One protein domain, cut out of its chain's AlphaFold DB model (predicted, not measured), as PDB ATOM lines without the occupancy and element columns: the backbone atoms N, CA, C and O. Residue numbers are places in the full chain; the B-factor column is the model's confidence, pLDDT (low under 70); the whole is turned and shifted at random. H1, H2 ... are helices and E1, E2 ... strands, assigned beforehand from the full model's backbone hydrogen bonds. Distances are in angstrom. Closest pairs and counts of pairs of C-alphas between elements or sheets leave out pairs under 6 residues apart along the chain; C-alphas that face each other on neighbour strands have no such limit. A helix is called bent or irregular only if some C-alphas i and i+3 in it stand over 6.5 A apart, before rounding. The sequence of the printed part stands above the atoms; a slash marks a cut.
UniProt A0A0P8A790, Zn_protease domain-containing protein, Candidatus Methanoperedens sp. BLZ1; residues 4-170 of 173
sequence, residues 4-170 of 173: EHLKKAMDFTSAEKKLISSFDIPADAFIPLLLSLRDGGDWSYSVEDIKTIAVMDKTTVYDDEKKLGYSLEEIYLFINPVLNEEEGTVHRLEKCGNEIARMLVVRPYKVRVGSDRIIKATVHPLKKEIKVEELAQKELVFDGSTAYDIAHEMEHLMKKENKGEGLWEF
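Overview. This is residues 4 to 170 of the 173 residues of the protein "Zn_protease domain-containing protein" of Candidatus Methanoperedens sp. BLZ1 (UniProt A0A0P8A790). A twisted five-stranded sheet, E1 E2 E3 E8 E9, curls round H2 on one face, while on its other face H3 packs between E1 and E2 and a small three-stranded sheet, E4 E7 E10. The hairpin E5 and E6 covers part of H3 as well; residues 4 to 12 of H1 and residues 63 to 68, at the turn of the long hairpin E2 and E3, stick out. The printed part has 167 residues with three named helices and ten named strands, ordered H1 H2 E1 E2 E3 E4 E5 E6 E7 E8 E9 E10 H3. Each sheet is antiparallel, and the class is mixed, helices and strands. The whole is compact, with a radius of gyration of the C-alphas of 17.3 A and spans of 50 by 49 by 32 A.

Along the chain. H1, residues 4 to 21, begins at C-alpha 4 (129.187, 260.262, 299.840) and is 26.0 A long; H2 is residues 27 to 39. E1, residues 43 to 47, precedes E2, residues 50 to 63, 41.9 A, and E3, residues 68 to 79, 35.9 A. Then come E4, 82 to 87, E5, 90 to 94, E6, 103 to 107, E7, 110 to 114, E8, 117 to 124, 23.0 A, E9, 129 to 134, and E10, 139 to 143. H3, residues 144 to 157, 20.6 A, ends at C-alpha 157 (114.780, 296.737, 302.673).

Arrangement. In the largest sheet E1, E2 and E3 form a meander, each strand the antiparallel neighbour of the one before; N 45 and O 52 are 2.9 A apart, N 57 and O 74 2.8 A. E3 and E8 have N 75 and O 121 at 2.8 A, E8 and E9 N 122 and O 131 at 2.8 A. H2 and H3 on opposite faces make three layers; the C-alphas of Pro 32 and Ala 54 are the closest of H2 and E2, 5.1 A. H3 runs along E2, 14 degrees on the local plane, at a height over the sheet of 8.3 A. H3 is also on one face of E4 E7 E10, two layers, 9.1 A over that sheet; there N 84 and O 112 are 2.9 A apart, N 111 and O 142 2.9 A. E5 and E6 have N 92 and O 105 at 3.0 A. H1 and H2 only just touch, only at the corner, with 3 pairs of C-alphas within 8 A, the closest Ile 20 and Ala 27, 6.2 A. Every O i to N i+4 pair is within hydrogen-bond range in H1 and H3, and 6 of 9 in H2, which is irregular: C-alphas 29 and 32 are 7.3 A apart.

Size, cuts and confidence. The C-alphas of Glu 48 and Glu 65, the two farthest apart, are 52.3 A apart. The printed part has no cut; the link E5 to E6 is short, the others tight. Residues 158 to 170 hold no named element, but residues 165 to 166 pair antiparallel with residues 103 to 104 of E6. The mean pLDDT of the printed part is 93.8; residue 98 and residues 161 to 163 are under 70.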
ATOM      1  N   GLU A   4     128.031 259.399 300.101       91.88
ATOM      2  CA  GLU A   4     129.187 260.262 299.840       91.88
ATOM      3  C   GLU A   4     128.766 261.711 299.555       91.88
ATOM      4  O   GLU A   4     129.372 262.655 300.062       91.88
ATOM      5  N   HIS A   5     127.690 261.897 298.788       90.94
ATOM      6  CA  HIS A   5     127.148 263.222 298.506       90.94
ATOM      7  C   HIS A   5     126.622 263.897 299.781       90.94
ATOM      8  O   HIS A   5     126.904 265.070 300.015       90.94
ATOM      9  N   LEU A   6     125.921 263.148 300.637       92.38
ATOM     10  CA  LEU A   6     125.430 263.659 301.917       92.38
ATOM     11  C   LEU A   6     126.586 264.091 302.836       92.38
ATOM     12  O   LEU A   6     126.513 265.163 303.428       92.38
ATOM     13  N   LYS A   7     127.681 263.319 302.897       93.38
ATOM     14  CA  LYS A   7     128.889 263.714 303.645       93.38
ATOM     15  C   LYS A   7     129.466 265.037 303.141       93.38
ATOM     16  O   LYS A   7     129.673 265.941 303.942       93.38
ATOM     17  N   LYS A   8     129.632 265.194 301.822       93.88
ATOM     18  CA  LYS A   8     130.141 266.444 301.224       93.88
ATOM     19  C   LYS A   8     129.246 267.645 301.541       93.88
ATOM     20  O   LYS A   8     129.756 268.707 301.885       93.88
ATOM     21  N   ALA A   9     127.925 267.478 301.475       92.38
ATOM     22  CA  ALA A   9     126.977 268.534 301.831       92.38
ATOM     23  C   ALA A   9     127.055 268.918 303.323       92.38
ATOM     24  O   ALA A   9     126.979 270.099 303.673       92.38
ATOM     25  N   MET A  10     127.251 267.934 304.209       93.94
ATOM     26  CA  MET A  10     127.449 268.172 305.643       93.94
ATOM     27  C   MET A  10     128.768 268.895 305.930       93.94
ATOM     28  O   MET A  10     128.776 269.839 306.722       93.94
ATOM     29  N   ASP A  11     129.859 268.497 305.272       95.19
ATOM     30  CA  ASP A  11     131.172 269.135 305.418       95.19
ATOM     31  C   ASP A  11     131.126 270.597 304.965       95.19
ATOM     32  O   ASP A  11     131.600 271.485 305.677       95.19
ATOM     33  N   PHE A  12     130.473 270.864 303.829       94.19
ATOM     34  CA  PHE A  12     130.243 272.220 303.333       94.19
ATOM     35  C   PHE A  12     129.442 273.066 304.333       94.19
ATOM     36  O   PHE A  12     129.877 274.148 304.721       94.19
ATOM     37  N   THR A  13     128.337 272.523 304.855       93.88
ATOM     38  CA  THR A  13     127.522 273.206 305.874       93.88
ATOM     39  C   THR A  13     128.310 273.476 307.165       93.88
ATOM     40  O   THR A  13     128.121 274.497 307.828       93.88
ATOM     41  N   SER A  14     129.216 272.574 307.554       95.19
ATOM     42  CA  SER A  14     130.103 272.793 308.702       95.19
ATOM     43  C   SER A  14     131.103 273.921 308.438       95.19
ATOM     44  O   SER A  14     131.358 274.727 309.336       95.19
ATOM     45  N   ALA A  15     131.645 274.005 307.220       94.81
ATOM     46  CA  ALA A  15     132.555 275.070 306.815       94.81
ATOM     47  C   ALA A  15     131.869 276.446 306.826       94.81
ATOM     48  O   ALA A  15     132.437 277.382 307.383       94.81
ATOM     49  N   GLU A  16     130.635 276.558 306.324       94.62
ATOM     50  CA  GLU A  16     129.848 277.801 306.405       94.62
ATOM     51  C   GLU A  16     129.625 278.233 307.860       94.62
ATOM     52  O   GLU A  16     129.859 279.387 308.207       94.62
ATOM     53  N   LYS A  17     129.246 277.308 308.754       93.94
ATOM     54  CA  LYS A  17     129.070 277.630 310.182       93.94
ATOM     55  C   LYS A  17     130.355 278.142 310.829       93.94
ATOM     56  O   LYS A  17     130.308 279.098 311.599       93.94
ATOM     57  N   LYS A  18     131.494 277.513 310.521       94.56
ATOM     58  CA  LYS A  18     132.809 277.953 311.010       94.56
ATOM     59  C   LYS A  18     133.157 279.342 310.487       94.56
ATOM     60  O   LYS A  18     133.594 280.180 311.270       94.56
ATOM     61  N   LEU A  19     132.925 279.584 309.198       92.69
ATOM     62  CA  LEU A  19     133.119 280.886 308.575       92.69
ATOM     63  C   LEU A  19     132.294 281.959 309.295       92.69
ATOM     64  O   LEU A  19     132.869 282.936 309.753       92.69
ATOM     65  N   ILE A  20     130.989 281.749 309.469       93.50
ATOM     66  CA  ILE A  20     130.103 282.701 310.157       93.50
ATOM     67  C   ILE A  20     130.615 282.990 311.570       93.50
ATOM     68  O   ILE A  20     130.778 284.146 311.935       93.50
ATOM     69  N   SER A  21     130.970 281.949 312.332       93.19
ATOM     70  CA  SER A  21     131.501 282.109 313.694       93.19
ATOM     71  C   SER A  21     132.859 282.814 313.774       93.19
ATOM     72  O   SER A  21     133.267 283.214 314.860       93.19
ATOM     73  N   SER A  22     133.580 282.938 312.653       93.38
ATOM     74  CA  SER A  22     134.849 283.672 312.605       93.38
ATOM     75  C   SER A  22     134.654 285.188 312.524       93.38
ATOM     76  O   SER A  22     135.600 285.933 312.773       93.38
ATOM     77  N   PHE A  23     133.432 285.642 312.231       93.00
ATOM     78  CA  PHE A  23     133.058 287.046 312.264       93.00
ATOM     79  C   PHE A  23     132.276 287.355 313.538       93.00
ATOM     80  O   PHE A  23     131.385 286.615 313.944       93.00
ATOM     81  N   ASP A  24     132.573 288.503 314.137       92.12
ATOM     82  CA  ASP A  24     131.800 289.053 315.252       92.12
ATOM     83  C   ASP A  24     130.538 289.772 314.733       92.12
ATOM     84  O   ASP A  24     130.430 290.996 314.794       92.12
ATOM     85  N   ILE A  25     129.647 289.029 314.069       90.75
ATOM     86  CA  ILE A  25     128.372 289.511 313.511       90.75
ATOM     87  C   ILE A  25     127.298 288.455 313.799       90.75
ATOM     88  O   ILE A  25     127.597 287.258 313.743       90.75
ATOM     89  N   PRO A  26     126.044 288.858 314.071       92.00
ATOM     90  CA  PRO A  26     124.920 287.933 314.157       92.00
ATOM     91  C   PRO A  26     124.826 286.990 312.948       92.00
ATOM     92  O   PRO A  26     125.030 287.382 311.800       92.00
ATOM     93  N   ALA A  27     124.552 285.710 313.210       92.38
ATOM     94  CA  ALA A  27     124.604 284.662 312.188       92.38
ATOM     95  C   ALA A  27     123.519 284.806 311.107       92.38
ATOM     96  O   ALA A  27     123.715 284.391 309.968       92.38
ATOM     97  N   ASP A  28     122.380 285.389 311.462       92.00
ATOM     98  CA  ASP A  28     121.278 285.718 310.560       92.00
ATOM     99  C   ASP A  28     121.648 286.809 309.543       92.00
ATOM    100  O   ASP A  28     121.180 286.768 308.407       92.00
ATOM    101  N   ALA A  29     122.577 287.705 309.880       95.25
ATOM    102  CA  ALA A  29     123.117 288.698 308.953       95.25
ATOM    103  C   ALA A  29     123.821 288.065 307.734       95.25
ATOM    104  O   ALA A  29     123.972 288.706 306.699       95.25
ATOM    105  N   PHE A  30     124.233 286.795 307.824       96.62
ATOM    106  CA  PHE A  30     124.839 286.056 306.714       96.62
ATOM    107  C   PHE A  30     123.827 285.394 305.778       96.62
ATOM    108  O   PHE A  30     124.238 284.876 304.739       96.62
ATOM    109  N   ILE A  31     122.529 285.388 306.108       95.81
ATOM    110  CA  ILE A  31     121.505 284.691 305.314       95.81
ATOM    111  C   ILE A  31     121.573 285.077 303.825       95.81
ATOM    112  O   ILE A  31     121.673 284.155 303.011       95.81
ATOM    113  N   PRO A  32     121.621 286.372 303.436       97.25
ATOM    114  CA  PRO A  32     121.741 286.746 302.025       97.25
ATOM    115  C   PRO A  32     122.979 286.170 301.334       97.25
ATOM    116  O   PRO A  32     122.886 285.687 300.208       97.25
ATOM    117  N   LEU A  33     124.136 286.162 302.008       97.62
ATOM    118  CA  LEU A  33     125.374 285.620 301.442       97.62
ATOM    119  C   LEU A  33     125.269 284.111 301.208       97.62
ATOM    120  O   LEU A  33     125.694 283.617 300.166       97.62
ATOM    121  N   LEU A  34     124.697 283.374 302.163       96.56
ATOM    122  CA  LEU A  34     124.516 281.927 302.040       96.56
ATOM    123  C   LEU A  34     123.551 281.569 300.907       96.56
ATOM    124  O   LEU A  34     123.813 280.624 300.166       96.56
ATOM    125  N   LEU A  35     122.453 282.317 300.762       96.19
ATOM    126  CA  LEU A  35     121.500 282.124 299.668       96.19
ATOM    127  C   LEU A  35     122.144 282.454 298.319       96.19
ATOM    128  O   LEU A  35     122.073 281.644 297.402       96.19
ATOM    129  N   SER A  36     122.880 283.563 298.225       96.62
ATOM    130  CA  SER A  36     123.612 283.928 297.008       96.62
ATOM    131  C   SER A  36     124.648 282.862 296.611       96.62
ATOM    132  O   SER A  36     124.741 282.491 295.444       96.62
ATOM    133  N   LEU A  37     125.371 282.278 297.576       95.69
ATOM    134  CA  LEU A  37     126.334 281.196 297.323       95.69
ATOM    135  C   LEU A  37     125.685 279.881 296.862       95.69
ATOM    136  O   LEU A  37     126.299 279.133 296.101       95.69
ATOM    137  N   ARG A  38     124.491 279.554 297.366       94.12
ATOM    138  CA  ARG A  38     123.834 278.256 297.135       94.12
ATOM    139  C   ARG A  38     122.886 278.273 295.943       94.12
ATOM    140  O   ARG A  38     122.901 277.342 295.141       94.12
ATOM    141  N   ASP A  39     122.091 279.328 295.846       93.50
ATOM    142  CA  ASP A  39     120.984 279.463 294.902       93.50
ATOM    143  C   ASP A  39     121.278 280.512 293.814       93.50
ATOM    144  O   ASP A  39     120.563 280.590 292.811       93.50
ATOM    145  N   GLY A  40     122.366 281.275 293.964       93.25
ATOM    146  CA  GLY A  40     122.718 282.376 293.073       93.25
ATOM    147  C   GLY A  40     121.849 283.611 293.300       93.25
ATOM    148  O   GLY A  40     120.970 283.634 294.158       93.25
ATOM    149  N   GLY A  41     122.089 284.642 292.492       93.06
ATOM    150  CA  GLY A  41     121.322 285.885 292.533       93.06
ATOM    151  C   GLY A  41     121.635 286.768 293.738       93.06
ATOM    152  O   GLY A  41     122.531 286.484 294.542       93.06
ATOM    153  N   ASP A  42     120.873 287.848 293.817       96.31
ATOM    154  CA  ASP A  42     120.979 288.884 294.832       96.31
ATOM    155  C   ASP A  42     119.867 288.701 295.864       96.31
ATOM    156  O   ASP A  42     118.790 288.180 295.559       96.31
ATOM    157  N   TRP A  43     120.161 289.055 297.110       96.69
ATOM    158  CA  TRP A  43     119.275 288.780 298.233       96.69
ATOM    159  C   TRP A  43     119.317 289.909 299.247       96.69
ATOM    160  O   TRP A  43     120.373 290.468 299.535       96.69
ATOM    161  N   SER A  44     118.186 290.156 299.889       95.81
ATOM    162  CA  SER A  44     118.057 291.069 301.016       95.81
ATOM    163  C   SER A  44     117.404 290.365 302.196       95.81
ATOM    164  O   SER A  44     116.579 289.462 302.055       95.81
ATOM    165  N   TYR A  45     117.797 290.769 303.399       95.25
ATOM    166  CA  TYR A  45     117.235 290.256 304.638       95.25
ATOM    167  C   TYR A  45     117.184 291.364 305.685       95.25
ATOM    168  O   TYR A  45     118.144 292.114 305.871       95.25
ATOM    169  N   SER A  46     116.046 291.467 306.369       93.50
ATOM    170  CA  SER A  46     115.832 292.425 307.449       93.50
ATOM    171  C   SER A  46     115.161 291.732 308.625       93.50
ATOM    172  O   SER A  46     114.091 291.141 308.472       93.50
ATOM    173  N   VAL A  47     115.768 291.854 309.802       88.81
ATOM    174  CA  VAL A  47     115.195 291.418 311.076       88.81
ATOM    175  C   VAL A  47     115.588 292.412 312.159       88.81
ATOM    176  O   VAL A  47     116.744 292.815 312.227       88.81
ATOM    177  N   GLU A  48     114.617 292.822 312.978       84.81
ATOM    178  CA  GLU A  48     114.819 293.800 314.057       84.81
ATOM    179  C   GLU A  48     115.627 295.027 313.579       84.81
ATOM    180  O   GLU A  48     115.152 295.775 312.719       84.81
ATOM    181  N   ASP A  49     116.846 295.192 314.096       84.88
ATOM    182  CA  ASP A  49     117.741 296.319 313.826       84.88
ATOM    183  C   ASP A  49     118.819 296.010 312.770       84.88
ATOM    184  O   ASP A  49     119.665 296.857 312.483       84.88
ATOM    185  N   ILE A  50     118.800 294.815 312.172       91.81
ATOM    186  CA  ILE A  50     119.788 294.372 311.184       91.81
ATOM    187  C   ILE A  50     119.155 294.354 309.797       91.81
ATOM    188  O   ILE A  50     118.134 293.706 309.543       91.81
ATOM    189  N   LYS A  51     119.801 295.056 308.869       96.75
ATOM    190  CA  LYS A  51     119.466 295.047 307.444       96.75
ATOM    191  C   LYS A  51     120.674 294.598 306.659       96.75
ATOM    192  O   LYS A  51     121.766 295.104 306.872       96.75
ATOM    193  N   THR A  52     120.490 293.667 305.744       97.81
ATOM    194  CA  THR A  52     121.591 293.113 304.962       97.81
ATOM    195  C   THR A  52     121.175 292.919 303.522       97.81
ATOM    196  O   THR A  52     120.026 292.568 303.256       97.81
ATOM    197  N   ILE A  53     122.112 293.149 302.607       98.31
ATOM    198  CA  ILE A  53     121.981 292.754 301.203       98.31
ATOM    199  C   ILE A  53     123.233 291.988 300.790       98.31
ATOM    200  O   ILE A  53     124.332 292.340 301.218       98.31
ATOM    201  N   ALA A  54     123.066 290.962 299.964       98.38
ATOM    202  CA  ALA A  54     124.133 290.314 299.224       98.38
ATOM    203  C   ALA A  54     123.904 290.560 297.737       98.38
ATOM    204  O   ALA A  54     122.846 290.209 297.220       98.38
ATOM    205  N   VAL A  55     124.893 291.152 297.075       98.19
ATOM    206  CA  VAL A  55     124.854 291.419 295.633       98.19
ATOM    207  C   VAL A  55     126.061 290.809 294.947       98.19
ATOM    208  O   VAL A  55     127.165 290.817 295.498       98.19
ATOM    209  N   MET A  56     125.855 290.269 293.755       97.69
ATOM    210  CA  MET A  56     126.862 289.535 293.010       97.69
ATOM    211  C   MET A  56     127.349 290.339 291.805       97.69
ATOM    212  O   MET A  56     126.593 290.676 290.899       97.69
ATOM    213  N   ASP A  57     128.653 290.585 291.755       97.38
ATOM    214  CA  ASP A  57     129.338 291.047 290.556       97.38
ATOM    215  C   ASP A  57     129.957 289.850 289.823       97.38
ATOM    216  O   ASP A  57     130.616 288.992 290.421       97.38
ATOM    217  N   LYS A  58     129.716 289.762 288.512       95.94
ATOM    218  CA  LYS A  58     130.169 288.656 287.666       95.94
ATOM    219  C   LYS A  58     131.143 289.158 286.623       95.94
ATOM    220  O   LYS A  58     130.757 289.782 285.638       95.94
ATOM    221  N   THR A  59     132.395 288.742 286.758       95.94
ATOM    222  CA  THR A  59     133.416 288.988 285.740       95.94
ATOM    223  C   THR A  59     133.690 287.711 284.959       95.94
ATOM    224  O   THR A  59     134.158 286.715 285.507       95.94
ATOM    225  N   THR A  60     133.426 287.726 283.651       96.06
ATOM    226  CA  THR A  60     133.809 286.613 282.772       96.06
ATOM    227  C   THR A  60     135.232 286.810 282.267       96.06
ATOM    228  O   THR A  60     135.531 287.798 281.602       96.06
ATOM    229  N   VAL A  61     136.097 285.839 282.548       95.81
ATOM    230  CA  VAL A  61     137.451 285.752 282.001       95.81
ATOM    231  C   VAL A  61     137.441 284.702 280.899       95.81
ATOM    232  O   VAL A  61     137.109 283.544 281.155       95.81
ATOM    233  N   TYR A  62     137.799 285.091 279.676       97.25
ATOM    234  CA  TYR A  62     137.867 284.194 278.525       97.25
ATOM    235  C   TYR A  62     139.244 284.281 277.866       97.25
ATOM    236  O   TYR A  62     139.715 285.365 277.533       97.25
ATOM    237  N   ASP A  63     139.893 283.133 277.706       96.31
ATOM    238  CA  ASP A  63     141.139 282.980 276.963       96.31
ATOM    239  C   ASP A  63     140.797 282.542 275.532       96.31
ATOM    240  O   ASP A  63     140.407 281.393 275.288       96.31
ATOM    241  N   ASP A  64     140.924 283.478 274.590       97.25
ATOM    242  CA  ASP A  64     140.601 283.266 273.178       97.25
ATOM    243  C   ASP A  64     141.504 282.242 272.486       97.25
ATOM    244  O   ASP A  64     141.062 281.601 271.527       97.25
ATOM    245  N   GLU A  65     142.742 282.061 272.945       97.62
ATOM    246  CA  GLU A  65     143.674 281.089 272.368       97.62
ATOM    247  C   GLU A  65     143.339 279.679 272.849       97.62
ATOM    248  O   GLU A  65     143.228 278.748 272.049       97.62
ATOM    249  N   LYS A  66     143.118 279.521 274.159       96.62
ATOM    250  CA  LYS A  66     142.783 278.227 274.772       96.62
ATOM    251  C   LYS A  66     141.321 277.831 274.593       96.62
ATOM    252  O   LYS A  66     140.967 276.699 274.922       96.62
ATOM    253  N   LYS A  67     140.471 278.746 274.110       96.94
ATOM    254  CA  LYS A  67     139.009 278.582 274.033       96.94
ATOM    255  C   LYS A  67     138.401 278.154 275.371       96.94
ATOM    256  O   LYS A  67     137.466 277.356 275.416       96.94
ATOM    257  N   LEU A  68     138.938 278.693 276.465       96.69
ATOM    258  CA  LEU A  68     138.549 278.362 277.833       96.69
ATOM    259  C   LEU A  68     138.175 279.637 278.578       96.69
ATOM    260  O   LEU A  68     138.932 280.602 278.571       96.69
ATOM    261  N   GLY A  69     137.045 279.618 279.280       96.44
ATOM    262  CA  GLY A  69     136.657 280.718 280.148       96.44
ATOM    263  C   GLY A  69     136.011 280.262 281.439       96.44
ATOM    264  O   GLY A  69     135.656 279.094 281.610       96.44
ATOM    265  N   TYR A  70     135.882 281.210 282.353       96.69
ATOM    266  CA  TYR A  70     135.195 281.045 283.620       96.69
ATOM    267  C   TYR A  70     134.582 282.369 284.064       96.69
ATOM    268  O   TYR A  70     135.101 283.440 283.754       96.69
ATOM    269  N   SER A  71     133.490 282.290 284.815       96.19
ATOM    270  CA  SER A  71     132.909 283.445 285.492       96.19
ATOM    271  C   SER A  71     133.411 283.464 286.928       96.19
ATOM    272  O   SER A  71     133.216 282.502 287.670       96.19
ATOM    273  N   LEU A  72     134.125 284.526 287.283       97.06
ATOM    274  CA  LEU A  72     134.443 284.849 288.662       97.06
ATOM    275  C   LEU A  72     133.222 285.545 289.261       97.06
ATOM    276  O   LEU A  72     132.734 286.517 288.682       97.06
ATOM    277  N   GLU A  73     132.736 285.036 290.387       97.75
ATOM    278  CA  GLU A  73     131.606 285.632 291.099       97.75
ATOM    279  C   GLU A  73     132.120 286.270 292.388       97.75
ATOM    280  O   GLU A  73     132.719 285.600 293.235       97.75
ATOM    281  N   GLU A  74     131.919 287.577 292.512       98.31
ATOM    282  CA  GLU A  74     132.253 288.364 293.689       98.31
ATOM    283  C   GLU A  74     130.957 288.787 294.377       98.31
ATOM    284  O   GLU A  74     130.225 289.635 293.879       98.31
ATOM    285  N   ILE A  75     130.655 288.176 295.517       98.56
ATOM    286  CA  ILE A  75     129.446 288.452 296.288       98.56
ATOM    287  C   ILE A  75     129.808 289.389 297.432       98.56
ATOM    288  O   ILE A  75     130.668 289.069 298.255       98.56
ATOM    289  N   TYR A  76     129.137 290.530 297.500       98.69
ATOM    290  CA  TYR A  76     129.328 291.545 298.525       98.69
ATOM    291  C   TYR A  76     128.138 291.529 299.479       98.69
ATOM    292  O   TYR A  76     127.027 291.880 299.090       98.69
ATOM    293  N   LEU A  77     128.380 291.131 300.726       98.62
ATOM    294  CA  LEU A  77     127.436 291.246 301.830       98.62
ATOM    295  C   LEU A  77     127.658 292.584 302.540       98.62
ATOM    296  O   LEU A  77     128.715 292.805 303.137       98.62
ATOM    297  N   PHE A  78     126.652 293.451 302.506       98.50
ATOM    298  CA  PHE A  78     126.648 294.728 303.213       98.50
ATOM    299  C   PHE A  78     125.786 294.626 304.466       98.50
ATOM    300  O   PHE A  78     124.623 294.226 304.391       98.50
ATOM    301  N   ILE A  79     126.343 295.024 305.609       97.38
ATOM    302  CA  ILE A  79     125.634 295.102 306.888       97.38
ATOM    303  C   ILE A  79     125.176 296.537 307.142       97.38
ATOM    304  O   ILE A  79     125.978 297.470 307.113       97.38
ATOM    305  N   ASN A  80     123.882 296.716 307.377       96.94
ATOM    306  CA  ASN A  80     123.197 298.002 307.489       96.94
ATOM    307  C   ASN A  80     123.558 298.965 306.342       96.94
ATOM    308  O   ASN A  80     124.093 300.048 306.587       96.94
ATOM    309  N   PRO A  81     123.321 298.565 305.077       97.88
ATOM    310  CA  PRO A  81     123.683 299.384 303.932       97.88
ATOM    311  C   PRO A  81     122.886 300.691 303.883       97.88
ATOM    312  O   PRO A  81     121.705 300.747 304.241       97.88
ATOM    313  N   VAL A  82     123.531 301.731 303.364       97.25
ATOM    314  CA  VAL A  82     122.949 303.039 303.065       97.25
ATOM    315  C   VAL A  82     123.382 303.453 301.662       97.25
ATOM    316  O   VAL A  82     124.563 303.385 301.321       97.25
ATOM    317  N   LEU A  83     122.425 303.898 300.847       96.38
ATOM    318  CA  LEU A  83     122.714 304.533 299.561       96.38
ATOM    319  C   LEU A  83     123.115 305.988 299.812       96.38
ATOM    320  O   LEU A  83     122.272 306.814 300.158       96.38
ATOM    321  N   ASN A  84     124.409 306.276 299.671       96.75
ATOM    322  CA  ASN A  84     124.979 307.602 299.908       96.75
ATOM    323  C   ASN A  84     124.833 308.506 298.679       96.75
ATOM    324  O   ASN A  84     124.554 309.694 298.822       96.75
ATOM    325  N   GLU A  85     125.012 307.951 297.477       97.25
ATOM    326  CA  GLU A  85     124.876 308.674 296.208       97.25
ATOM    327  C   GLU A  85     124.264 307.775 295.128       97.25
ATOM    328  O   GLU A  85     124.529 306.570 295.079       97.25
ATOM    329  N   GLU A  86     123.496 308.392 294.230       97.62
ATOM    330  CA  GLU A  86     122.909 307.780 293.038       97.62
ATOM    331  C   GLU A  86     123.163 308.693 291.828       97.62
ATOM    332  O   GLU A  86     122.963 309.907 291.902       97.62
ATOM    333  N   GLU A  87     123.604 308.124 290.706       98.12
ATOM    334  CA  GLU A  87     123.921 308.867 289.481       98.12
ATOM    335  C   GLU A  87     123.320 308.178 288.248       98.12
ATOM    336  O   GLU A  87     123.417 306.962 288.071       98.12
ATOM    337  N   GLY A  88     122.750 308.980 287.345       97.56
ATOM    338  CA  GLY A  88     122.201 308.519 286.072       97.56
ATOM    339  C   GLY A  88     120.810 307.892 286.189       97.56
ATOM    340  O   GLY A  88     120.260 307.713 287.272       97.56
ATOM    341  N   THR A  89     120.207 307.586 285.044       97.00
ATOM    342  CA  THR A  89     118.853 307.023 284.966       97.00
ATOM    343  C   THR A  89     118.811 305.979 283.865       97.00
ATOM    344  O   THR A  89     119.067 306.284 282.701       97.00
ATOM    345  N   VAL A  90     118.490 304.743 284.236       97.06
ATOM    346  CA  VAL A  90     118.444 303.591 283.339       97.06
ATOM    347  C   VAL A  90     117.063 302.963 283.403       97.06
ATOM    348  O   VAL A  90     116.610 302.529 284.460       97.06
ATOM    349  N   HIS A  91     116.406 302.893 282.249       94.69
ATOM    350  CA  HIS A  91     115.179 302.128 282.069       94.69
ATOM    351  C   HIS A  91     115.549 300.680 281.748       94.69
ATOM    352  O   HIS A  91     116.206 300.422 280.736       94.69
ATOM    353  N   ARG A  92     115.134 299.730 282.587       93.19
ATOM    354  CA  ARG A  92     115.406 298.300 282.374       93.19
ATOM    355  C   ARG A  92     114.199 297.440 282.711       93.19
ATOM    356  O   ARG A  92     113.248 297.892 283.337       93.19
ATOM    357  N   LEU A  93     114.249 296.193 282.260       93.06
ATOM    358  CA  LEU A  93     113.252 295.182 282.580       93.06
ATOM    359  C   LEU A  93     113.781 294.285 283.699       93.06
ATOM    360  O   LEU A  93     114.816 293.645 283.520       93.06
ATOM    361  N   GLU A  94     113.046 294.189 284.800       91.12
ATOM    362  CA  GLU A  94     113.370 293.333 285.948       91.12
ATOM    363  C   GLU A  94     112.208 292.392 286.263       91.12
ATOM    364  O   GLU A  94     111.053 292.703 285.981       91.12
ATOM    365  N   LYS A  95     112.500 291.226 286.838       87.19
ATOM    366  CA  LYS A  95     111.491 290.318 287.394       87.19
ATOM    367  C   LYS A  95     111.879 290.022 288.835       87.19
ATOM    368  O   LYS A  95     112.978 289.527 289.058       87.19
ATOM    369  N   CYS A  96     110.977 290.291 289.772       81.50
ATOM    370  CA  CYS A  96     111.192 290.040 291.193       81.50
ATOM    371  C   CYS A  96     110.275 288.927 291.699       81.50
ATOM    372  O   CYS A  96     109.079 288.946 291.412       81.50
ATOM    373  N   GLY A  97     110.815 287.991 292.483       74.19
ATOM    374  CA  GLY A  97     110.040 287.004 293.241       74.19
ATOM    375  C   GLY A  97     108.901 286.342 292.453       74.19
ATOM    376  O   GLY A  97     109.127 285.669 291.445       74.19
ATOM    377  N   ASN A  98     107.672 286.548 292.937       68.75
ATOM    378  CA  ASN A  98     106.453 285.937 292.400       68.75
ATOM    379  C   ASN A  98     105.808 286.718 291.244       68.75
ATOM    380  O   ASN A  98     104.742 286.312 290.774       68.75
ATOM    381  N   GLU A  99     106.416 287.811 290.773       78.31
ATOM    382  CA  GLU A  99     105.878 288.553 289.634       78.31
ATOM    383  C   GLU A  99     105.790 287.658 288.395       78.31
ATOM    384  O   GLU A  99     106.693 286.877 288.079       78.31
ATOM    385  N   ILE A 100     104.674 287.753 287.673       79.12
ATOM    386  CA  ILE A 100     104.374 286.844 286.559       79.12
ATOM    387  C   ILE A 100     105.198 287.216 285.318       79.12
ATOM    388  O   ILE A 100     105.595 286.336 284.549       79.12
ATOM    389  N   ALA A 101     105.521 288.500 285.140       85.62
ATOM    390  CA  ALA A 101     106.334 288.981 284.027       85.62
ATOM    391  C   ALA A 101     107.397 289.988 284.474       85.62
ATOM    392  O   ALA A 101     107.474 290.381 285.635       85.62
ATOM    393  N   ARG A 102     108.236 290.389 283.515       90.88
ATOM    394  CA  ARG A 102     109.178 291.489 283.713       90.88
ATOM    395  C   ARG A 102     108.435 292.822 283.714       90.88
ATOM    396  O   ARG A 102     107.553 293.025 282.880       90.88
ATOM    397  N   MET A 103     108.868 293.719 284.583       91.25
ATOM    398  CA  MET A 103     108.362 295.075 284.732       91.25
ATOM    399  C   MET A 103     109.421 296.070 284.264       91.25
ATOM    400  O   MET A 103     110.616 295.867 284.492       91.25
ATOM    401  N   LEU A 104     108.987 297.140 283.604       93.00
ATOM    402  CA  LEU A 104     109.804 298.302 283.302       93.00
ATOM    403  C   LEU A 104     110.041 299.080 284.593       93.00
ATOM    404  O   LEU A 104     109.110 299.624 285.181       93.00
ATOM    405  N   VAL A 105     111.298 299.154 285.006       92.25
ATOM    406  CA  VAL A 105     111.731 299.881 286.197       92.25
ATOM    407  C   VAL A 105     112.788 300.913 285.835       92.25
ATOM    408  O   VAL A 105     113.408 300.860 284.766       92.25
ATOM    409  N   VAL A 106     112.988 301.858 286.748       93.69
ATOM    410  CA  VAL A 106     114.019 302.887 286.651       93.69
ATOM    411  C   VAL A 106     115.051 302.645 287.745       93.69
ATOM    412  O   VAL A 106     114.696 302.496 288.915       93.69
ATOM    413  N   ARG A 107     116.327 302.601 287.358       95.12
ATOM    414  CA  ARG A 107     117.467 302.398 288.259       95.12
ATOM    415  C   ARG A 107     118.536 303.471 288.049       95.12
ATOM    416  O   ARG A 107     118.653 303.985 286.931       95.12
ATOM    417  N   PRO A 108     119.327 303.805 289.078       97.12
ATOM    418  CA  PRO A 108     120.531 304.604 288.891       97.12
ATOM    419  C   PRO A 108     121.567 303.829 288.069       97.12
ATOM    420  O   PRO A 108     121.697 302.619 288.224       97.12
ATOM    421  N   TYR A 109     122.316 304.509 287.196       97.94
ATOM    422  CA  TYR A 109     123.437 303.887 286.474       97.94
ATOM    423  C   TYR A 109     124.575 303.503 287.418       97.94
ATOM    424  O   TYR A 109     125.224 302.478 287.220       97.94
ATOM    425  N   LYS A 110     124.808 304.335 288.434       98.44
ATOM    426  CA  LYS A 110     125.879 304.178 289.411       98.44
ATOM    427  C   LYS A 110     125.365 304.484 290.809       98.44
ATOM    428  O   LYS A 110     124.571 305.406 290.991       98.44
ATOM    429  N   VAL A 111     125.853 303.728 291.784       98.44
ATOM    430  CA  VAL A 111     125.526 303.885 293.203       98.44
ATOM    431  C   VAL A 111     126.788 303.899 294.051       98.44
ATOM    432  O   VAL A 111     127.766 303.210 293.752       98.44
ATOM    433  N   ARG A 112     126.742 304.659 295.143       98.56
ATOM    434  CA  ARG A 112     127.713 304.607 296.237       98.56
ATOM    435  C   ARG A 112     127.009 304.054 297.468       98.56
ATOM    436  O   ARG A 112     126.097 304.695 297.992       98.56
ATOM    437  N   VAL A 113     127.422 302.874 297.920       98.25
ATOM    438  CA  VAL A 113     126.857 302.214 299.104       98.25
ATOM    439  C   VAL A 113     127.843 302.295 300.251       98.25
ATOM    440  O   VAL A 113     128.945 301.755 300.155       98.25
ATOM    441  N   GLY A 114     127.417 302.934 301.338       98.38
ATOM    442  CA  GLY A 114     128.051 302.846 302.647       98.38
ATOM    443  C   GLY A 114     127.454 301.705 303.467       98.38
ATOM    444  O   GLY A 114     126.306 301.317 303.259       98.38
ATOM    445  N   SER A 115     128.221 301.146 304.396       98.00
ATOM    446  CA  SER A 115     127.790 300.030 305.239       98.00
ATOM    447  C   SER A 115     128.658 299.926 306.494       98.00
ATOM    448  O   SER A 115     129.826 300.320 306.490       98.00
ATOM    449  N   ASP A 116     128.108 299.379 307.580       97.06
ATOM    450  CA  ASP A 116     128.850 299.195 308.830       97.06
ATOM    451  C   ASP A 116     130.062 298.274 308.643       97.06
ATOM    452  O   ASP A 116     131.142 298.549 309.190       97.06
ATOM    453  N   ARG A 117     129.860 297.197 307.874       97.44
ATOM    454  CA  ARG A 117     130.839 296.160 307.529       97.44
ATOM    455  C   ARG A 117     130.523 295.602 306.146       97.44
ATOM    456  O   ARG A 117     129.355 295.382 305.828       97.44
ATOM    457  N   ILE A 118     131.562 295.322 305.365       98.38
ATOM    458  CA  ILE A 118     131.430 294.727 304.034       98.38
ATOM    459  C   ILE A 118     132.215 293.423 304.010       98.38
ATOM    460  O   ILE A 118     133.430 293.419 304.208       98.38
ATOM    461  N   ILE A 119     131.529 292.315 303.748       98.38
ATOM    462  CA  ILE A 119     132.149 291.001 303.578       98.38
ATOM    463  C   ILE A 119     132.085 290.632 302.104       98.38
ATOM    464  O   ILE A 119     131.022 290.666 301.494       98.38
ATOM    465  N   LYS A 120     133.226 290.257 301.535       98.50
ATOM    466  CA  LYS A 120     133.346 289.816 300.151       98.50
ATOM    467  C   LYS A 120     133.615 288.320 300.108       98.50
ATOM    468  O   LYS A 120     134.585 287.849 300.699       98.50
ATOM    469  N   ALA A 121     132.799 287.586 299.362       98.38
ATOM    470  CA  ALA A 121     133.086 286.222 298.945       98.38
ATOM    471  C   ALA A 121     133.482 286.206 297.465       98.38
ATOM    472  O   ALA A 121     132.819 286.808 296.634       98.38
ATOM    473  N   THR A 122     134.565 285.518 297.125       98.44
ATOM    474  CA  THR A 122     135.024 285.322 295.745       98.44
ATOM    475  C   THR A 122     134.969 283.841 295.413       98.44
ATOM    476  O   THR A 122     135.678 283.044 296.034       98.44
ATOM    477  N   VAL A 123     134.144 283.471 294.435       98.06
ATOM    478  CA  VAL A 123     133.949 282.090 293.982       98.06
ATOM    479  C   VAL A 123     134.707 281.880 292.678       98.06
ATOM    480  O   VAL A 123     134.397 282.481 291.650       98.06
ATOM    481  N   HIS A 124     135.705 280.996 292.708       97.81
ATOM    482  CA  HIS A 124     136.490 280.648 291.530       97.81
ATOM    483  C   HIS A 124     136.156 279.223 291.065       97.81
ATOM    484  O   HIS A 124     136.650 278.250 291.644       97.81
ATOM    485  N   PRO A 125     135.399 279.051 289.964       96.56
ATOM    486  CA  PRO A 125     134.869 277.737 289.594       96.56
ATOM    487  C   PRO A 125     135.949 276.761 289.106       96.56
ATOM    488  O   PRO A 125     135.878 275.573 289.411       96.56
ATOM    489  N   LEU A 126     136.992 277.236 288.409       95.44
ATOM    490  CA  LEU A 126     138.104 276.366 287.992       95.44
ATOM    491  C   LEU A 126     138.937 275.857 289.172       95.44
ATOM    492  O   LEU A 126     139.331 274.693 289.177       95.44
ATOM    493  N   LYS A 127     139.191 276.711 290.171       96.88
ATOM    494  CA  LYS A 127     139.927 276.322 291.381       96.88
ATOM    495  C   LYS A 127     139.059 275.552 292.377       96.88
ATOM    496  O   LYS A 127     139.599 274.838 293.209       96.88
ATOM    497  N   LYS A 128     137.729 275.655 292.257       95.88
ATOM    498  CA  LYS A 128     136.745 275.143 293.228       95.88
ATOM    499  C   LYS A 128     136.980 275.724 294.623       95.88
ATOM    500  O   LYS A 128     136.880 275.027 295.627       95.88
ATOM    501  N   GLU A 129     137.310 277.012 294.658       96.94
ATOM    502  CA  GLU A 129     137.658 277.745 295.871       96.94
ATOM    503  C   GLU A 129     136.651 278.866 296.112       96.94
ATOM    504  O   GLU A 129     136.239 279.558 295.177       96.94
ATOM    505  N   ILE A 130     136.295 279.050 297.382       97.56
ATOM    506  CA  ILE A 130     135.542 280.200 297.873       97.56
ATOM    507  C   ILE A 130     136.445 280.896 298.884       97.56
ATOM    508  O   ILE A 130     136.784 280.320 299.920       97.56
ATOM    509  N   LYS A 131     136.861 282.122 298.575       97.69
ATOM    510  CA  LYS A 131     137.604 282.975 299.508       97.69
ATOM    511  C   LYS A 131     136.633 283.973 300.113       97.69
ATOM    512  O   LYS A 131     135.916 284.623 299.365       97.69
ATOM    513  N   VAL A 132     136.630 284.114 301.434       97.81
ATOM    514  CA  VAL A 132     135.788 285.096 302.125       97.81
ATOM    515  C   VAL A 132     136.661 285.980 302.998       97.81
ATOM    516  O   VAL A 132     137.516 285.479 303.726       97.81
ATOM    517  N   GLU A 133     136.464 287.288 302.900       97.50
ATOM    518  CA  GLU A 133     137.207 288.289 303.658       97.50
ATOM    519  C   GLU A 133     136.325 289.495 303.989       97.50
ATOM    520  O   GLU A 133     135.408 289.831 303.243       97.50
ATOM    521  N   GLU A 134     136.603 290.152 305.110       98.00
ATOM    522  CA  GLU A 134     136.044 291.473 305.385       98.00
ATOM    523  C   GLU A 134     136.922 292.543 304.745       98.00
ATOM    524  O   GLU A 134     138.151 292.513 304.852       98.00
ATOM    525  N   LEU A 135     136.283 293.497 304.076       98.19
ATOM    526  CA  LEU A 135     136.964 294.616 303.455       98.19
ATOM    527  C   LEU A 135     137.236 295.711 304.488       98.19
ATOM    528  O   LEU A 135     136.408 296.011 305.345       98.19
ATOM    529  N   ALA A 136     138.401 296.351 304.379       97.19
ATOM    530  CA  ALA A 136     138.743 297.499 305.219       97.19
ATOM    531  C   ALA A 136     137.906 298.743 304.868       97.19
ATOM    532  O   ALA A 136     137.728 299.641 305.692       97.19
ATOM    533  N   GLN A 137     137.418 298.813 303.629       96.56
ATOM    534  CA  GLN A 137     136.524 299.857 303.159       96.56
ATOM    535  C   GLN A 137     135.122 299.644 303.728       96.56
ATOM    536  O   GLN A 137     134.611 298.529 303.763       96.56
ATOM    537  N   LYS A 138     134.481 300.747 304.109       96.12
ATOM    538  CA  LYS A 138     133.072 300.786 304.527       96.12
ATOM    539  C   LYS A 138     132.144 301.345 303.458       96.12
ATOM    540  O   LYS A 138     130.953 301.504 303.687       96.12
ATOM    541  N   GLU A 139     132.703 301.683 302.306       98.12
ATOM    542  CA  GLU A 139     131.969 302.242 301.189       98.12
ATOM    543  C   GLU A 139     132.549 301.716 299.882       98.12
ATOM    544  O   GLU A 139     133.772 301.630 299.733       98.12
ATOM    545  N   LEU A 140     131.668 301.374 298.947       98.38
ATOM    546  CA  LEU A 140     132.012 300.928 297.604       98.38
ATOM    547  C   LEU A 140     131.147 301.647 296.569       98.38
ATOM    548  O   LEU A 140     130.044 302.112 296.861       98.38
ATOM    549  N   VAL A 141     131.668 301.728 295.348       98.38
ATOM    550  CA  VAL A 141     130.978 302.314 294.198       98.38
ATOM    551  C   VAL A 141     130.805 301.233 293.148       98.38
ATOM    552  O   VAL A 141     131.769 300.542 292.823       98.38
ATOM    553  N   PHE A 142     129.594 301.123 292.614       98.25
ATOM    554  CA  PHE A 142     129.252 300.194 291.542       98.25
ATOM    555  C   PHE A 142     128.535 300.936 290.427       98.25
ATOM    556  O   PHE A 142     127.839 301.921 290.680       98.25
ATOM    557  N   ASP A 143     128.664 300.431 289.207       97.69
ATOM    558  CA  ASP A 143     127.895 300.868 288.048       97.69
ATOM    559  C   ASP A 143     127.327 299.675 287.269       97.69
ATOM    560  O   ASP A 143     127.621 298.513 287.567       97.69
ATOM    561  N   GLY A 144     126.457 299.953 286.302       96.19
ATOM    562  CA  GLY A 144     125.883 298.920 285.449       96.19
ATOM    563  C   GLY A 144     124.997 297.942 286.225       96.19
ATOM    564  O   GLY A 144     124.220 298.352 287.084       96.19
ATOM    565  N   SER A 145     125.082 296.647 285.895       94.69
ATOM    566  CA  SER A 145     124.200 295.612 286.459       94.69
ATOM    567  C   SER A 145     124.205 295.601 287.980       94.69
ATOM    568  O   SER A 145     123.145 295.721 288.582       94.69
ATOM    569  N   THR A 146     125.384 295.580 288.597       97.00
ATOM    570  CA  THR A 146     125.503 295.485 290.054       97.00
ATOM    571  C   THR A 146     124.926 296.714 290.756       97.00
ATOM    572  O   THR A 146     124.325 296.579 291.817       97.00
ATOM    573  N   ALA A 147     125.021 297.909 290.162       97.94
ATOM    574  CA  ALA A 147     124.364 299.099 290.710       97.94
ATOM    575  C   ALA A 147     122.835 298.980 290.703       97.94
ATOM    576  O   ALA A 147     122.170 299.382 291.660       97.94
ATOM    577  N   TYR A 148     122.277 298.406 289.638       96.12
ATOM    578  CA  TYR A 148     120.843 298.171 289.537       96.12
ATOM    579  C   TYR A 148     120.365 297.138 290.556       96.12
ATOM    580  O   TYR A 148     119.316 297.328 291.167       96.12
ATOM    581  N   ASP A 149     121.140 296.071 290.730       96.19
ATOM    582  CA  ASP A 149     120.810 294.957 291.612       96.19
ATOM    583  C   ASP A 149     120.937 295.392 293.090       96.19
ATOM    584  O   ASP A 149     120.058 295.118 293.901       96.19
ATOM    585  N   ILE A 150     121.921 296.240 293.424       97.62
ATOM    586  CA  ILE A 150     121.975 296.956 294.712       97.62
ATOM    587  C   ILE A 150     120.724 297.805 294.932       97.62
ATOM    588  O   ILE A 150     120.103 297.721 295.991       97.62
ATOM    589  N   ALA A 151     120.356 298.648 293.966       96.12
ATOM    590  CA  ALA A 151     119.189 299.515 294.107       96.12
ATOM    591  C   ALA A 151     117.897 298.697 294.289       96.12
ATOM    592  O   ALA A 151     117.029 299.092 295.065       96.12
ATOM    593  N   HIS A 152     117.800 297.539 293.629       94.75
ATOM    594  CA  HIS A 152     116.713 296.580 293.796       94.75
ATOM    595  C   HIS A 152     116.661 296.006 295.220       94.75
ATOM    596  O   HIS A 152     115.628 296.090 295.880       94.75
ATOM    597  N   GLU A 153     117.769 295.477 295.740       95.81
ATOM    598  CA  GLU A 153     117.787 294.899 297.090       95.81
ATOM    599  C   GLU A 153     117.586 295.956 298.189       95.81
ATOM    600  O   GLU A 153     116.936 295.708 299.208       95.81
ATOM    601  N   MET A 154     118.070 297.180 297.968       95.50
ATOM    602  CA  MET A 154     117.795 298.315 298.850       95.50
ATOM    603  C   MET A 154     116.308 298.692 298.865       95.50
ATOM    604  O   MET A 154     115.785 299.090 299.909       95.50
ATOM    605  N   GLU A 155     115.605 298.548 297.740       92.56
ATOM    606  CA  GLU A 155     114.167 298.797 297.632       92.56
ATOM    607  C   GLU A 155     113.358 297.831 298.523       92.56
ATOM    608  O   GLU A 155     112.494 298.285 299.288       92.56
ATOM    609  N   HIS A 156     113.719 296.538 298.532       91.38
ATOM    610  CA  HIS A 156     113.134 295.523 299.425       91.38
ATOM    611  C   HIS A 156     113.303 295.882 300.899       91.38
ATOM    612  O   HIS A 156     112.337 295.854 301.668       91.38
ATOM    613  N   LEU A 157     114.507 296.305 301.298       92.12
ATOM    614  CA  LEU A 157     114.780 296.737 302.673       92.12
ATOM    615  C   LEU A 157     113.965 297.969 303.094       92.12
ATOM    616  O   LEU A 157     113.678 298.154 304.281       92.12
ATOM    617  N   MET A 158     113.593 298.824 302.139       86.44
ATOM    618  CA  MET A 158     112.757 300.002 302.377       86.44
ATOM    619  C   MET A 158     111.252 299.702 302.321       86.44
ATOM    620  O   MET A 158     110.463 300.605 302.609       86.44
ATOM    621  N   LYS A 159     110.845 298.471 301.971       80.38
ATOM    622  CA  LYS A 159     109.445 298.085 301.707       80.38
ATOM    623  C   LYS A 159     108.758 299.013 300.704       80.38
ATOM    624  O   LYS A 159     107.575 299.331 300.838       80.38
ATOM    625  N   LYS A 160     109.518 299.500 299.726       71.06
ATOM    626  CA  LYS A 160     108.964 300.216 298.582       71.06
ATOM    627  C   LYS A 160     108.678 299.166 297.515       71.06
ATOM    628  O   LYS A 160     109.507 298.307 297.279       71.06
ATOM    629  N   GLU A 161     107.498 299.201 296.917       64.12
ATOM    630  CA  GLU A 161     107.211 298.412 295.718       64.12
ATOM    631  C   GLU A 161     107.091 299.382 294.547       64.12
ATOM    632  O   GLU A 161     106.165 300.203 294.501       64.12
ATOM    633  N   ASN A 162     108.017 299.314 293.596       61.03
ATOM    634  CA  ASN A 162     107.892 300.025 292.335       61.03
ATOM    635  C   ASN A 162     106.864 299.333 291.440       61.03
ATOM    636  O   ASN A 162     107.082 298.253 290.893       61.03
ATOM    637  N   LYS A 163     105.742 300.022 291.227       64.62
ATOM    638  CA  LYS A 163     104.723 299.658 290.240       64.62
ATOM    639  C   LYS A 163     105.174 300.106 288.851       64.62
ATOM    640  O   LYS A 163     104.719 301.130 288.349       64.62
ATOM    641  N   GLY A 164     106.124 299.373 288.278       72.44
ATOM    642  CA  GLY A 164     106.524 299.545 286.883       72.44
ATOM    643  C   GLY A 164     105.404 299.187 285.900       72.44
ATOM    644  O   GLY A 164     104.413 298.563 286.279       72.44
ATOM    645  N   GLU A 165     105.572 299.543 284.627       84.50
ATOM    646  CA  GLU A 165     104.713 299.053 283.536       84.50
ATOM    647  C   GLU A 165     105.096 297.613 283.184       84.50
ATOM    648  O   GLU A 165     106.278 297.268 283.120       84.50
ATOM    649  N   GLY A 166     104.119 296.740 282.952       87.62
ATOM    650  CA  GLY A 166     104.407 295.351 282.601       87.62
ATOM    651  C   GLY A 166     104.890 295.199 281.162       87.62
ATOM    652  O   GLY A 166     104.454 295.915 280.262       87.62
ATOM    653  N   LEU A 167     105.733 294.195 280.897       90.25
ATOM    654  CA  LEU A 167     106.194 293.892 279.534       90.25
ATOM    655  C   LEU A 167     105.034 293.651 278.543       90.25
ATOM    656  O   LEU A 167     105.197 293.873 277.346       90.25
ATOM    657  N   TRP A 168     103.864 293.210 279.018       89.00
ATOM    658  CA  TRP A 168     102.661 293.008 278.194       89.00
ATOM    659  C   TRP A 168     102.080 294.306 277.609       89.00
ATOM    660  O   TRP A 168     101.248 294.240 276.708       89.00
ATOM    661  N   GLU A 169     102.508 295.475 278.088       91.00
ATOM    662  CA  GLU A 169     102.101 296.780 277.549       91.00
ATOM    663  C   GLU A 169     102.929 297.184 276.314       91.00
ATOM    664  O   GLU A 169     102.588 298.129 275.595       91.00
ATOM    665  N   PHE A 170     104.007 296.448 276.021       93.25
ATOM    666  CA  PHE A 170     104.930 296.757 274.937       93.25
ATOM    667  C   PHE A 170     104.340 296.321 273.590       93.25
ATOM    668  O   PHE A 170     103.650 295.310 273.469       93.25
TER     669      PHE A 170